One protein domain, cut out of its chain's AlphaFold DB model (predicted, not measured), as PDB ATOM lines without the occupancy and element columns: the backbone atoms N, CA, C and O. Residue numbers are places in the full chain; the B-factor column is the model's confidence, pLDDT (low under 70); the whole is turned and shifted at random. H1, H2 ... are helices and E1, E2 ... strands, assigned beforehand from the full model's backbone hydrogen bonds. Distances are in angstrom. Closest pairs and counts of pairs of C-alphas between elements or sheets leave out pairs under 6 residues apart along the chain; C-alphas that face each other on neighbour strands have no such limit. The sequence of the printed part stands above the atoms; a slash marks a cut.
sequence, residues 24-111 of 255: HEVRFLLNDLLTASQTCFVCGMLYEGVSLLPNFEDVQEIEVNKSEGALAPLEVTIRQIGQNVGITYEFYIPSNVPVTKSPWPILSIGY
ATOM      1  N   HIS A  24       8.354  58.570  93.568       64.81
ATOM      2  CA  HIS A  24       9.338  58.057  94.514       64.81
ATOM      3  C   HIS A  24      10.546  57.511  93.757       64.81
ATOM      4  O   HIS A  24      10.428  56.479  93.102       64.81
ATOM      5  N   GLU A  25      11.678  58.215  93.863       66.44
ATOM      6  CA  GLU A  25      13.007  57.754  93.427       66.44
ATOM      7  C   GLU A  25      13.020  57.129  92.020       66.44
ATOM      8  O   GLU A  25      13.508  56.017  91.803       66.44
ATOM      9  N   VAL A  26      12.466  57.836  91.032       77.00
ATOM     10  CA  VAL A  26      12.479  57.347  89.650       77.00
ATOM     11  C   VAL A  26      13.868  57.576  89.071       77.00
ATOM     12  O   VAL A  26      14.250  58.710  88.785       77.00
ATOM     13  N   ARG A  27      14.623  56.489  88.906       82.06
ATOM     14  CA  ARG A  27      15.984  56.501  88.360       82.06
ATOM     15  C   ARG A  27      16.017  55.944  86.952       82.06
ATOM     16  O   ARG A  27      15.419  54.905  86.676       82.06
ATOM     17  N   PHE A  28      16.753  56.610  86.078       83.62
ATOM     18  CA  PHE A  28      17.005  56.134  84.724       83.62
ATOM     19  C   PHE A  28      18.375  56.602  84.231       83.62
ATOM     20  O   PHE A  28      18.907  57.629  84.666       83.62
ATOM     21  N   LEU A  29      18.952  55.839  83.301       86.19
ATOM     22  CA  LEU A  29      20.160  56.257  82.597       86.19
ATOM     23  C   LEU A  29      19.819  57.383  81.618       86.19
ATOM     24  O   LEU A  29      18.724  57.418  81.048       86.19
ATOM     25  N   LEU A  30      20.780  58.273  81.360       85.25
ATOM     26  CA  LEU A  30      20.591  59.379  80.415       85.25
ATOM     27  C   LEU A  30      20.145  58.890  79.021       85.25
ATOM     28  O   LEU A  30      19.279  59.498  78.395       85.25
ATOM     29  N   ASN A  31      20.680  57.755  78.562       86.25
ATOM     30  CA  ASN A  31      20.320  57.157  77.272       86.25
ATOM     31  C   ASN A  31      18.867  56.660  77.227       86.25
ATOM     32  O   ASN A  31      18.198  56.788  76.197       86.25
ATOM     33  N   ASP A  32      18.363  56.126  78.340       86.25
ATOM     34  CA  ASP A  32      16.977  55.671  78.441       86.25
ATOM     35  C   ASP A  32      16.027  56.872  78.423       86.25
ATOM     36  O   ASP A  32      14.998  56.842  77.746       86.25
ATOM     37  N   LEU A  33      16.409  57.967  79.095       85.31
ATOM     38  CA  LEU A  33      15.670  59.227  79.045       85.31
ATOM     39  C   LEU A  33      15.643  59.810  77.628       85.31
ATOM     40  O   LEU A  33      14.575  60.202  77.163       85.31
ATOM     41  N   LEU A  34      16.784  59.841  76.933       87.56
ATOM     42  CA  LEU A  34      16.879  60.312  75.547       87.56
ATOM     43  C   LEU A  34      16.022  59.471  74.592       87.56
ATOM     44  O   LEU A  34      15.416  59.996  73.664       87.56
ATOM     45  N   THR A  35      15.950  58.161  74.804       87.44
ATOM     46  CA  THR A  35      15.098  57.296  73.979       87.44
ATOM     47  C   THR A  35      13.621  57.580  74.259       87.44
ATOM     48  O   THR A  35      12.812  57.727  73.342       87.44
ATOM     49  N   ALA A  36      13.265  57.722  75.536       84.88
ATOM     50  CA  ALA A  36      11.900  58.010  75.954       84.88
ATOM     51  C   ALA A  36      11.436  59.424  75.577       84.88
ATOM     52  O   ALA A  36      10.244  59.623  75.338       84.88
ATOM     53  N   SER A  37      12.345  60.398  75.487       85.94
ATOM     54  CA  SER A  37      12.035  61.796  75.154       85.94
ATOM     55  C   SER A  37      11.389  61.953  73.774       85.94
ATOM     56  O   SER A  37      10.592  62.864  73.564       85.94
ATOM     57  N   GLN A  38      11.652  61.018  72.858       86.31
ATOM     58  CA  GLN A  38      11.091  61.013  71.505       86.31
ATOM     59  C   GLN A  38       9.596  60.662  71.466       86.31
ATOM     60  O   GLN A  38       8.912  60.987  70.498       86.31
ATOM     61  N   THR A  39       9.086  59.971  72.489       82.25
ATOM     62  CA  THR A  39       7.711  59.431  72.508       82.25
ATOM     63  C   THR A  39       6.898  59.880  73.721       82.25
ATOM     64  O   THR A  39       5.668  59.867  73.675       82.25
ATOM     65  N   CYS A  40       7.554  60.321  74.796       78.12
ATOM     66  CA  CYS A  40       6.925  60.796  76.022       78.12
ATOM     67  C   CYS A  40       7.210  62.285  76.240       78.12
ATOM     68  O   CYS A  40       8.356  62.687  76.431       78.12
ATOM     69  N   PHE A  41       6.148  63.091  76.317       74.25
ATOM     70  CA  PHE A  41       6.230  64.535  76.572       74.25
ATOM     71  C   PHE A  41       6.959  64.879  77.882       74.25
ATOM     72  O   PHE A  41       7.763  65.806  77.923       74.25
ATOM     73  N   VAL A  42       6.717  64.105  78.947       75.19
ATOM     74  CA  VAL A  42       7.355  64.309  80.258       75.19
ATOM     75  C   VAL A  42       8.857  64.048  80.172       75.19
ATOM     76  O   VAL A  42       9.646  64.892  80.587       75.19
ATOM     77  N   CYS A  43       9.260  62.919  79.582       78.94
ATOM     78  CA  CYS A  43      10.673  62.611  79.353       78.94
ATOM     79  C   CYS A  43      11.337  63.639  78.427       78.94
ATOM     80  O   CYS A  43      12.491  63.982  78.649       78.94
ATOM     81  N   GLY A  44      10.600  64.157  77.437       82.25
ATOM     82  CA  GLY A  44      11.010  65.261  76.564       82.25
ATOM     83  C   GLY A  44      11.460  66.482  77.347       82.25
ATOM     84  O   GLY A  44      12.614  66.895  77.270       82.25
ATOM     85  N   MET A  45      10.562  67.002  78.173       78.69
ATOM     86  CA  MET A  45      10.842  68.174  78.993       78.69
ATOM     87  C   MET A  45      11.908  67.922  80.068       78.69
ATOM     88  O   MET A  45      12.710  68.813  80.329       78.69
ATOM     89  N   LEU A  46      11.952  66.730  80.689       80.19
ATOM     90  CA  LEU A  46      13.037  66.380  81.621       80.19
ATOM     91  C   LEU A  46      14.387  66.371  80.911       80.19
ATOM     92  O   LEU A  46      15.349  66.912  81.442       80.19
ATOM     93  N   TYR A  47      14.461  65.780  79.719       85.44
ATOM     94  CA  TYR A  47      15.690  65.730  78.938       85.44
ATOM     95  C   TYR A  47      16.157  67.135  78.547       85.44
ATOM     96  O   TYR A  47      17.311  67.480  78.786       85.44
ATOM     97  N   GLU A  48      15.255  67.967  78.016       85.31
ATOM     98  CA  GLU A  48      15.545  69.370  77.706       85.31
ATOM     99  C   GLU A  48      16.029  70.131  78.945       85.31
ATOM    100  O   GLU A  48      17.078  70.771  78.893       85.31
ATOM    101  N   GLY A  49      15.327  70.011  80.076       82.19
ATOM    102  CA  GLY A  49      15.724  70.643  81.333       82.19
ATOM    103  C   GLY A  49      17.098  70.186  81.819       82.19
ATOM    104  O   GLY A  49      17.929  71.021  82.168       82.19
ATOM    105  N   VAL A  50      17.370  68.878  81.796       83.38
ATOM    106  CA  VAL A  50      18.655  68.323  82.240       83.38
ATOM    107  C   VAL A  50      19.796  68.715  81.299       83.38
ATOM    108  O   VAL A  50      20.890  69.009  81.772       83.38
ATOM    109  N   SER A  51      19.539  68.824  79.993       86.25
ATOM    110  CA  SER A  51      20.532  69.279  79.008       86.25
ATOM    111  C   SER A  51      21.006  70.721  79.204       86.25
ATOM    112  O   SER A  51      22.073  71.092  78.721       86.25
ATOM    113  N   LEU A  52      20.232  71.537  79.928       85.56
ATOM    114  CA  LEU A  52      20.589  72.918  80.254       85.56
ATOM    115  C   LEU A  52      21.437  73.021  81.528       85.56
ATOM    116  O   LEU A  52      21.921  74.109  81.853       85.56
ATOM    117  N   LEU A  53      21.592  71.925  82.275       81.88
ATOM    118  CA  LEU A  53      22.318  71.934  83.537       81.88
ATOM    119  C   LEU A  53      23.838  71.900  83.309       81.88
ATOM    120  O   LEU A  53      24.321  71.311  82.337       81.88
ATOM    121  N   PRO A  54      24.624  72.523  84.207       78.56
ATOM    122  CA  PRO A  54      26.079  72.488  84.128       78.56
ATOM    123  C   PRO A  54      26.625  71.056  84.102       78.56
ATOM    124  O   PRO A  54      26.144  70.192  84.833       78.56
ATOM    125  N   ASN A  55      27.682  70.832  83.315       78.25
ATOM    126  CA  ASN A  55      28.374  69.543  83.177       78.25
ATOM    127  C   ASN A  55      27.472  68.383  82.711       78.25
ATOM    128  O   ASN A  55      27.694  67.234  83.094       78.25
ATOM    129  N   PHE A  56      26.464  68.681  81.883       81.38
ATOM    130  CA  PHE A  56      25.582  67.677  81.283       81.38
ATOM    131  C   PHE A  56      26.342  66.564  80.533       81.38
ATOM    132  O   PHE A  56      25.905  65.417  80.528       81.38
ATOM    133  N   GLU A  57      27.496  66.881  79.941       81.38
ATOM    134  CA  GLU A  57      28.310  65.930  79.166       81.38
ATOM    135  C   GLU A  57      28.793  64.723  79.990       81.38
ATOM    136  O   GLU A  57      28.977  63.639  79.440       81.38
ATOM    137  N   ASP A  58      28.931  64.882  81.310       83.25
ATOM    138  CA  ASP A  58      29.432  63.842  82.217       83.25
ATOM    139  C   ASP A  58      28.309  63.048  82.909       83.25
ATOM    140  O   ASP A  58      28.572  62.209  83.778       83.25
ATOM    141  N   VAL A  59      27.046  63.332  82.579       83.88
ATOM    142  CA  VAL A  59      25.875  62.771  83.263       83.88
ATOM    143  C   VAL A  59      25.622  61.333  82.831       83.88
ATOM    144  O   VAL A  59      25.420  61.042  81.655       83.88
ATOM    145  N   GLN A  60      25.565  60.428  83.808       86.12
ATOM    146  CA  GLN A  60      25.276  59.013  83.573       86.12
ATOM    147  C   GLN A  60      23.869  58.635  84.033       86.12
ATOM    148  O   GLN A  60      23.117  57.990  83.297       86.12
ATOM    149  N   GLU A  61      23.529  59.026  85.257       88.06
ATOM    150  CA  GLU A  61      22.283  58.661  85.918       88.06
ATOM    151  C   GLU A  61      21.538  59.921  86.347       88.06
ATOM    152  O   GLU A  61      22.131  60.888  86.840       88.06
ATOM    153  N   ILE A  62      20.223  59.882  86.161       87.56
ATOM    154  CA  ILE A  62      19.300  60.913  86.605       87.56
ATOM    155  C   ILE A  62      18.292  60.257  87.538       87.56
ATOM    156  O   ILE A  62      17.722  59.207  87.236       87.56
ATOM    157  N   GLU A  63      18.063  60.902  88.667       86.50
ATOM    158  CA  GLU A  63      17.058  60.527  89.644       86.50
ATOM    159  C   GLU A  63      16.073  61.672  89.811       86.50
ATOM    160  O   GLU A  63      16.463  62.798  90.107       86.50
ATOM    161  N   VAL A  64      14.791  61.380  89.628       83.38
ATOM    162  CA  VAL A  64      13.707  62.340  89.805       83.38
ATOM    163  C   VAL A  64      12.893  61.941  91.023       83.38
ATOM    164  O   VAL A  64      12.385  60.821  91.109       83.38
ATOM    165  N   ASN A  65      12.750  62.878  91.952       82.12
ATOM    166  CA  ASN A  65      11.997  62.699  93.178       82.12
ATOM    167  C   ASN A  65      10.963  63.819  93.331       82.12
ATOM    168  O   ASN A  65      11.252  65.002  93.164       82.12
ATOM    169  N   LYS A  66       9.731  63.431  93.652       75.81
ATOM    170  CA  LYS A  66       8.671  64.330  94.097       75.81
ATOM    171  C   LYS A  66       8.056  63.715  95.339       75.81
ATOM    172  O   LYS A  66       7.230  62.802  95.252       75.81
ATOM    173  N   SER A  67       8.437  64.267  96.484       70.31
ATOM    174  CA  SER A  67       7.848  63.909  97.765       70.31
ATOM    175  C   SER A  67       6.405  64.406  97.884       70.31
ATOM    176  O   SER A  67       5.937  65.296  97.155       70.31
ATOM    177  N   GLU A  68       5.679  63.769  98.801       67.44
ATOM    178  CA  GLU A  68       4.306  64.113  99.132       67.44
ATOM    179  C   GLU A  68       4.232  65.531  99.721       67.44
ATOM    180  O   GLU A  68       5.077  65.946 100.513       67.44
ATOM    181  N   GLY A  69       3.209  66.283  99.317       59.91
ATOM    182  CA  GLY A  69       2.984  67.651  99.773       59.91
ATOM    183  C   GLY A  69       2.992  68.666  98.633       59.91
ATOM    184  O   GLY A  69       3.810  68.618  97.712       59.91
ATOM    185  N   ALA A  70       2.066  69.622  98.712       59.78
ATOM    186  CA  ALA A  70       1.899  70.680  97.713       59.78
ATOM    187  C   ALA A  70       3.122  71.614  97.602       59.78
ATOM    188  O   ALA A  70       3.312  72.262  96.578       59.78
ATOM    189  N   LEU A  71       3.947  71.676  98.652       63.72
ATOM    190  CA  LEU A  71       5.127  72.539  98.724       63.72
ATOM    191  C   LEU A  71       6.434  71.822  98.367       63.72
ATOM    192  O   LEU A  71       7.418  72.494  98.074       63.72
ATOM    193  N   ALA A  72       6.450  70.487  98.366       69.19
ATOM    194  CA  ALA A  72       7.649  69.727  98.041       69.19
ATOM    195  C   ALA A  72       8.090  70.015  96.593       69.19
ATOM    196  O   ALA A  72       7.263  69.838  95.688       69.19
ATOM    197  N   PRO A  73       9.339  70.451  96.354       78.81
ATOM    198  CA  PRO A  73       9.829  70.693  95.005       78.81
ATOM    199  C   PRO A  73       9.930  69.401  94.200       78.81
ATOM    200  O   PRO A  73       9.917  68.295  94.743       78.81
ATOM    201  N   LEU A  74      10.043  69.552  92.882       81.00
ATOM    202  CA  LEU A  74      10.580  68.481  92.057       81.00
ATOM    203  C   LEU A  74      12.099  68.519  92.181       81.00
ATOM    204  O   LEU A  74      12.733  69.491  91.772       81.00
ATOM    205  N   GLU A  75      12.660  67.459  92.735       86.50
ATOM    206  CA  GLU A  75      14.092  67.273  92.883       86.50
ATOM    207  C   GLU A  75      14.600  66.434  91.711       86.50
ATOM    208  O   GLU A  75      14.099  65.339  91.445       86.50
ATOM    209  N   VAL A  76      15.612  66.935  91.010       86.06
ATOM    210  CA  VAL A  76      16.331  66.180  89.985       86.06
ATOM    211  C   VAL A  76      17.778  66.069  90.421       86.06
ATOM    212  O   VAL A  76      18.507  67.058  90.468       86.06
ATOM    213  N   THR A  77      18.187  64.855  90.758       88.00
ATOM    214  CA  THR A  77      19.555  64.536  91.139       88.00
ATOM    215  C   THR A  77      20.298  63.957  89.954       88.00
ATOM    216  O   THR A  77      19.829  63.033  89.292       88.00
ATOM    217  N   ILE A  78      21.480  64.499  89.699       88.62
ATOM    218  CA  ILE A  78      22.344  64.109  88.593       88.62
ATOM    219  C   ILE A  78      23.610  63.493  89.155       88.62
ATOM    220  O   ILE A  78      24.279  64.110  89.990       88.62
ATOM    221  N   ARG A  79      23.958  62.296  88.679       88.31
ATOM    222  CA  ARG A  79      25.207  61.616  89.033       88.31
ATOM    223  C   ARG A  79      26.110  61.484  87.815       88.31
ATOM    224  O   ARG A  79      25.688  61.042  86.744       88.31
ATOM    225  N   GLN A  80      27.363  61.880  88.012       84.88
ATOM    226  CA  GLN A  80      28.407  61.801  87.000       84.88
ATOM    227  C   GLN A  80      29.158  60.471  87.068       84.88
ATOM    228  O   GLN A  80      29.212  59.820  88.117       84.88
ATOM    229  N   ILE A  81      29.791  60.103  85.954       72.94
ATOM    230  CA  ILE A  81      30.611  58.891  85.854       72.94
ATOM    231  C   ILE A  81      31.712  58.912  86.928       72.94
ATOM    232  O   ILE A  81      32.553  59.806  86.973       72.94
ATOM    233  N   GLY A  82      31.715  57.898  87.796       71.25
ATOM    234  CA  GLY A  82      32.727  57.736  88.847       71.25
ATOM    235  C   GLY A  82      32.488  58.550  90.124       71.25
ATOM    236  O   GLY A  82      33.319  58.482  91.031       71.25
ATOM    237  N   GLN A  83      31.369  59.275  90.242       73.94
ATOM    238  CA  GLN A  83      30.973  59.955  91.478       73.94
ATOM    239  C   GLN A  83      29.833  59.218  92.190       73.94
ATOM    240  O   GLN A  83      28.797  58.924  91.604       73.94
ATOM    241  N   ASN A  84      30.000  58.976  93.495       70.31
ATOM    242  CA  ASN A  84      28.942  58.407  94.345       70.31
ATOM    243  C   ASN A  84      27.958  59.464  94.876       70.31
ATOM    244  O   ASN A  84      26.901  59.110  95.394       70.31
ATOM    245  N   VAL A  85      28.307  60.750  94.788       78.50
ATOM    246  CA  VAL A  85      27.481  61.863  95.270       78.50
ATOM    247  C   VAL A  85      26.926  62.601  94.061       78.50
ATOM    248  O   VAL A  85      27.687  63.006  93.188       78.50
ATOM    249  N   GLY A  86      25.603  62.736  93.999       82.62
ATOM    250  CA  GLY A  86      24.926  63.498  92.955       82.62
ATOM    251  C   GLY A  86      24.702  64.953  93.353       82.62
ATOM    252  O   GLY A  86      24.698  65.287  94.537       82.62
ATOM    253  N   ILE A  87      24.486  65.808  92.356       86.06
ATOM    254  CA  ILE A  87      24.028  67.186  92.555       86.06
ATOM    255  C   ILE A  87      22.513  67.203  92.385       86.06
ATOM    256  O   ILE A  87      22.014  66.778  91.344       86.06
ATOM    257  N   THR A  88      21.792  67.702  93.388       88.19
ATOM    258  CA  THR A  88      20.331  67.832  93.358       88.19
ATOM    259  C   THR A  88      19.926  69.253  92.988       88.19
ATOM    260  O   THR A  88      20.384  70.221  93.595       88.19
ATOM    261  N   TYR A  89      19.050  69.367  91.995       86.06
ATOM    262  CA  TYR A  89      18.422  70.607  91.560       86.06
ATOM    263  C   TYR A  89      16.944  70.587  91.936       86.06
ATOM    264  O   TYR A  89      16.252  69.605  91.675       86.06
ATOM    265  N   GLU A  90      16.454  71.681  92.509       85.50
ATOM    266  CA  GLU A  90      15.042  71.855  92.844       85.50
ATOM    267  C   GLU A  90      14.363  72.756  91.812       85.50
ATOM    268  O   GLU A  90      14.823  73.867  91.529       85.50
ATOM    269  N   PHE A  91      13.251  72.286  91.254       80.50
ATOM    270  CA  PHE A  91      12.499  72.999  90.228       80.50
ATOM    271  C   PHE A  91      11.203  73.568  90.787       80.50
ATOM    272  O   PHE A  91      10.445  72.889  91.482       80.50
ATOM    273  N   TYR A  92      10.927  74.810  90.393       79.31
ATOM    274  CA  TYR A  92       9.788  75.582  90.857       79.31
ATOM    275  C   TYR A  92       9.136  76.358  89.713       79.31
ATOM    276  O   TYR A  92       9.811  76.814  88.788       79.31
ATOM    277  N   ILE A  93       7.826  76.582  89.813       77.88
ATOM    278  CA  ILE A  93       7.120  77.556  88.977       77.88
ATOM    279  C   ILE A  93       7.311  78.940  89.608       77.88
ATOM    280  O   ILE A  93       7.021  79.102  90.794       77.88
ATOM    281  N   PRO A  94       7.752  79.958  88.854       76.00
ATOM    282  CA  PRO A  94       7.813  81.323  89.365       76.00
ATOM    283  C   PRO A  94       6.440  81.815  89.850       76.00
ATOM    284  O   PRO A  94       5.440  81.657  89.151       76.00
ATOM    285  N   SER A  95       6.386  82.464  91.016       74.19
ATOM    286  CA  SER A  95       5.133  82.953  91.623       74.19
ATOM    287  C   SER A  95       4.323  83.934  90.765       74.19
ATOM    288  O   SER A  95       3.122  84.096  90.979       74.19
ATOM    289  N   ASN A  96       4.947  84.575  89.775       72.94
ATOM    290  CA  ASN A  96       4.292  85.482  88.830       72.94
ATOM    291  C   ASN A  96       3.604  84.765  87.651       72.94
ATOM    292  O   ASN A  96       2.947  85.422  86.839       72.94
ATOM    293  N   VAL A  97       3.734  83.440  87.539       69.69
ATOM    294  CA  VAL A  97       3.083  82.634  86.502       69.69
ATOM    295  C   VAL A  97       1.845  81.950  87.097       69.69
ATOM    296  O   VAL A  97       1.967  81.200  88.063       69.69
ATOM    297  N   PRO A  98       0.637  82.160  86.535       65.00
ATOM    298  CA  PRO A  98      -0.560  81.455  86.984       65.00
ATOM    299  C   PRO A  98      -0.371  79.934  86.923       65.00
ATOM    300  O   PRO A  98       0.010  79.411  85.877       65.00
ATOM    301  N   VAL A  99      -0.700  79.220  88.006       60.03
ATOM    302  CA  VAL A  99      -0.553  77.750  88.109       60.03
ATOM    303  C   VAL A  99      -1.278  77.020  86.975       60.03
ATOM    304  O   VAL A  99      -0.782  76.029  86.452       60.03
ATOM    305  N   THR A 100      -2.407  77.568  86.513       60.84
ATOM    306  CA  THR A 100      -3.191  77.048  85.380       60.84
ATOM    307  C   THR A 100      -2.464  77.092  84.035       60.84
ATOM    308  O   THR A 100      -2.931  76.484  83.076       60.84
ATOM    309  N   LYS A 101      -1.343  77.817  83.940       56.38
ATOM    310  CA  LYS A 101      -0.502  77.894  82.740       56.38
ATOM    311  C   LYS A 101       0.694  76.948  82.783       56.38
ATOM    312  O   LYS A 101       1.361  76.816  81.761       56.38
ATOM    313  N   SER A 102       0.988  76.317  83.922       58.81
ATOM    314  CA  SER A 102       2.089  75.358  83.983       58.81
ATOM    315  C   SER A 102       1.677  74.054  83.300       58.81
ATOM    316  O   SER A 102       0.669  73.461  83.692       58.81
ATOM    317  N   PRO A 103       2.464  73.546  82.335       54.34
ATOM    318  CA  PRO A 103       2.268  72.197  81.814       54.34
ATOM    319  C   PRO A 103       2.573  71.112  82.866       54.34
ATOM    320  O   PRO A 103       2.276  69.941  82.643       54.34
ATOM    321  N   TRP A 104       3.124  71.500  84.025       62.16
ATOM    322  CA  TRP A 104       3.452  70.640  85.157       62.16
ATOM    323  C   TRP A 104       2.692  71.082  86.415       62.16
ATOM    324  O   TRP A 104       3.229  71.866  87.203       62.16
ATOM    325  N   PRO A 105       1.474  70.572  86.663       58.78
ATOM    326  CA  PRO A 105       0.769  70.823  87.924       58.78
ATOM    327  C   PRO A 105       1.494  70.238  89.155       58.78
ATOM    328  O   PRO A 105       1.140  70.562  90.282       58.78
ATOM    329  N   ILE A 106       2.504  69.385  88.944       61.06
ATOM    330  CA  ILE A 106       3.350  68.769  89.980       61.06
ATOM    331  C   ILE A 106       4.431  69.711  90.537       61.06
ATOM    332  O   ILE A 106       4.905  69.483  91.649       61.06
ATOM    333  N   LEU A 107       4.841  70.746  89.794       69.69
ATOM    334  CA  LEU A 107       5.851  71.688  90.280       69.69
ATOM    335  C   LEU A 107       5.232  72.627  91.320       69.69
ATOM    336  O   LEU A 107       4.169  73.205  91.090       69.69
ATOM    337  N   SER A 108       5.915  72.805  92.448       70.12
ATOM    338  CA  SER A 108       5.511  73.772  93.464       70.12
ATOM    339  C   SER A 108       5.862  75.200  93.034       70.12
ATOM    340  O   SER A 108       6.710  75.432  92.165       70.12
ATOM    341  N   ILE A 109       5.179  76.183  93.623       76.12
ATOM    342  CA  ILE A 109       5.480  77.595  93.381       76.12
ATOM    343  C   ILE A 109       6.719  77.981  94.185       76.12
ATOM    344  O   ILE A 109       6.744  77.856  95.408       76.12
ATOM    345  N   GLY A 110       7.725  78.493  93.487       75.69
ATOM    346  CA  GLY A 110       8.918  79.077  94.078       75.69
ATOM    347  C   GLY A 110       8.718  80.567  94.295       75.69
ATOM    348  O   GLY A 110       8.204  81.282  93.429       75.69
ATOM    349  N   TYR A 111       9.158  81.046  95.451       74.69
ATOM    350  CA  TYR A 111       9.114  82.457  95.804       74.69
ATOM    351  C   TYR A 111      10.539  83.004  95.843       74.69
ATOM    352  O   TYR A 111      11.407  82.436  96.503       74.69
TER     353      TYR A 111
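Overview. This is residues 24 to 111 of the 255 residues of the protein "HET-domain-containing protein" of Hyaloscypha bicolor E (UniProt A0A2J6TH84). A strongly twisted sheet of five strands forms a wall, with the helical hairpin H1 and H2 over one face and the other face bare. The loop of residues 95 to 107, between E4 and E5, lies at one end of the longest axis, and the turn between E3 and E4 at the other. The printed part has 88 residues, in the order E1, H1, H2, E2, E3, E4, E5; the sheet, E1 E2 E3 E4 E5, is mixed and the class is mixed, helices and strands. It is compact, with a radius of gyration of the C-alphas of 13.4 A and spans of 39 by 29 by 23 A.

Along the chain. E1, residues 24 to 29, begins at C-alpha (9.338, 58.057, 94.514) and measures 16.2 A. E2 is residues 59 to 66, 20.4 A; E3 is 74 to 80, 19.7 A; E4 is 87 to 94, 21.7 A. E5, residues 108 to 110, 6.3 A, ends at C-alpha (8.918, 79.077, 94.078). H1 is residues 30 to 37, 10.3 A, and H2 is 41 to 51, 15.3 A.

Arrangement. E2, E3 and E4 form a meander, each strand the antiparallel neighbour of the one before; N 63 and O 77 are 2.8 A apart, N 76 and O 89 2.8 A. E1 is antiparallel to E2, with N 26 and O 64 3.0 A apart. E4 pairs with E3 over residues 87 to 91 and with parallel E5 over 92 to 94, where N 93 and O 108 are 2.8 A apart. H1 stands up from the sheet over E2; H2, on the same face, runs slantwise over E2 and E3. H1 and H2 touch, their closest C-alphas, Ser 37 and Gly 44, 3.9 A apart, at a steep tilt of 40 degrees, opposite ways. In both helices every O i to N i+4 pair is within hydrogen-bond range.

Size, cuts and confidence. The C-alphas farthest apart, Gly 82 and Thr 100, are 40.9 A apart. The printed part has no cut; the link from E4 to E5 is long. pLDDT is under 70 at residues 24 to 25, 68 to 72 and 97 to 107.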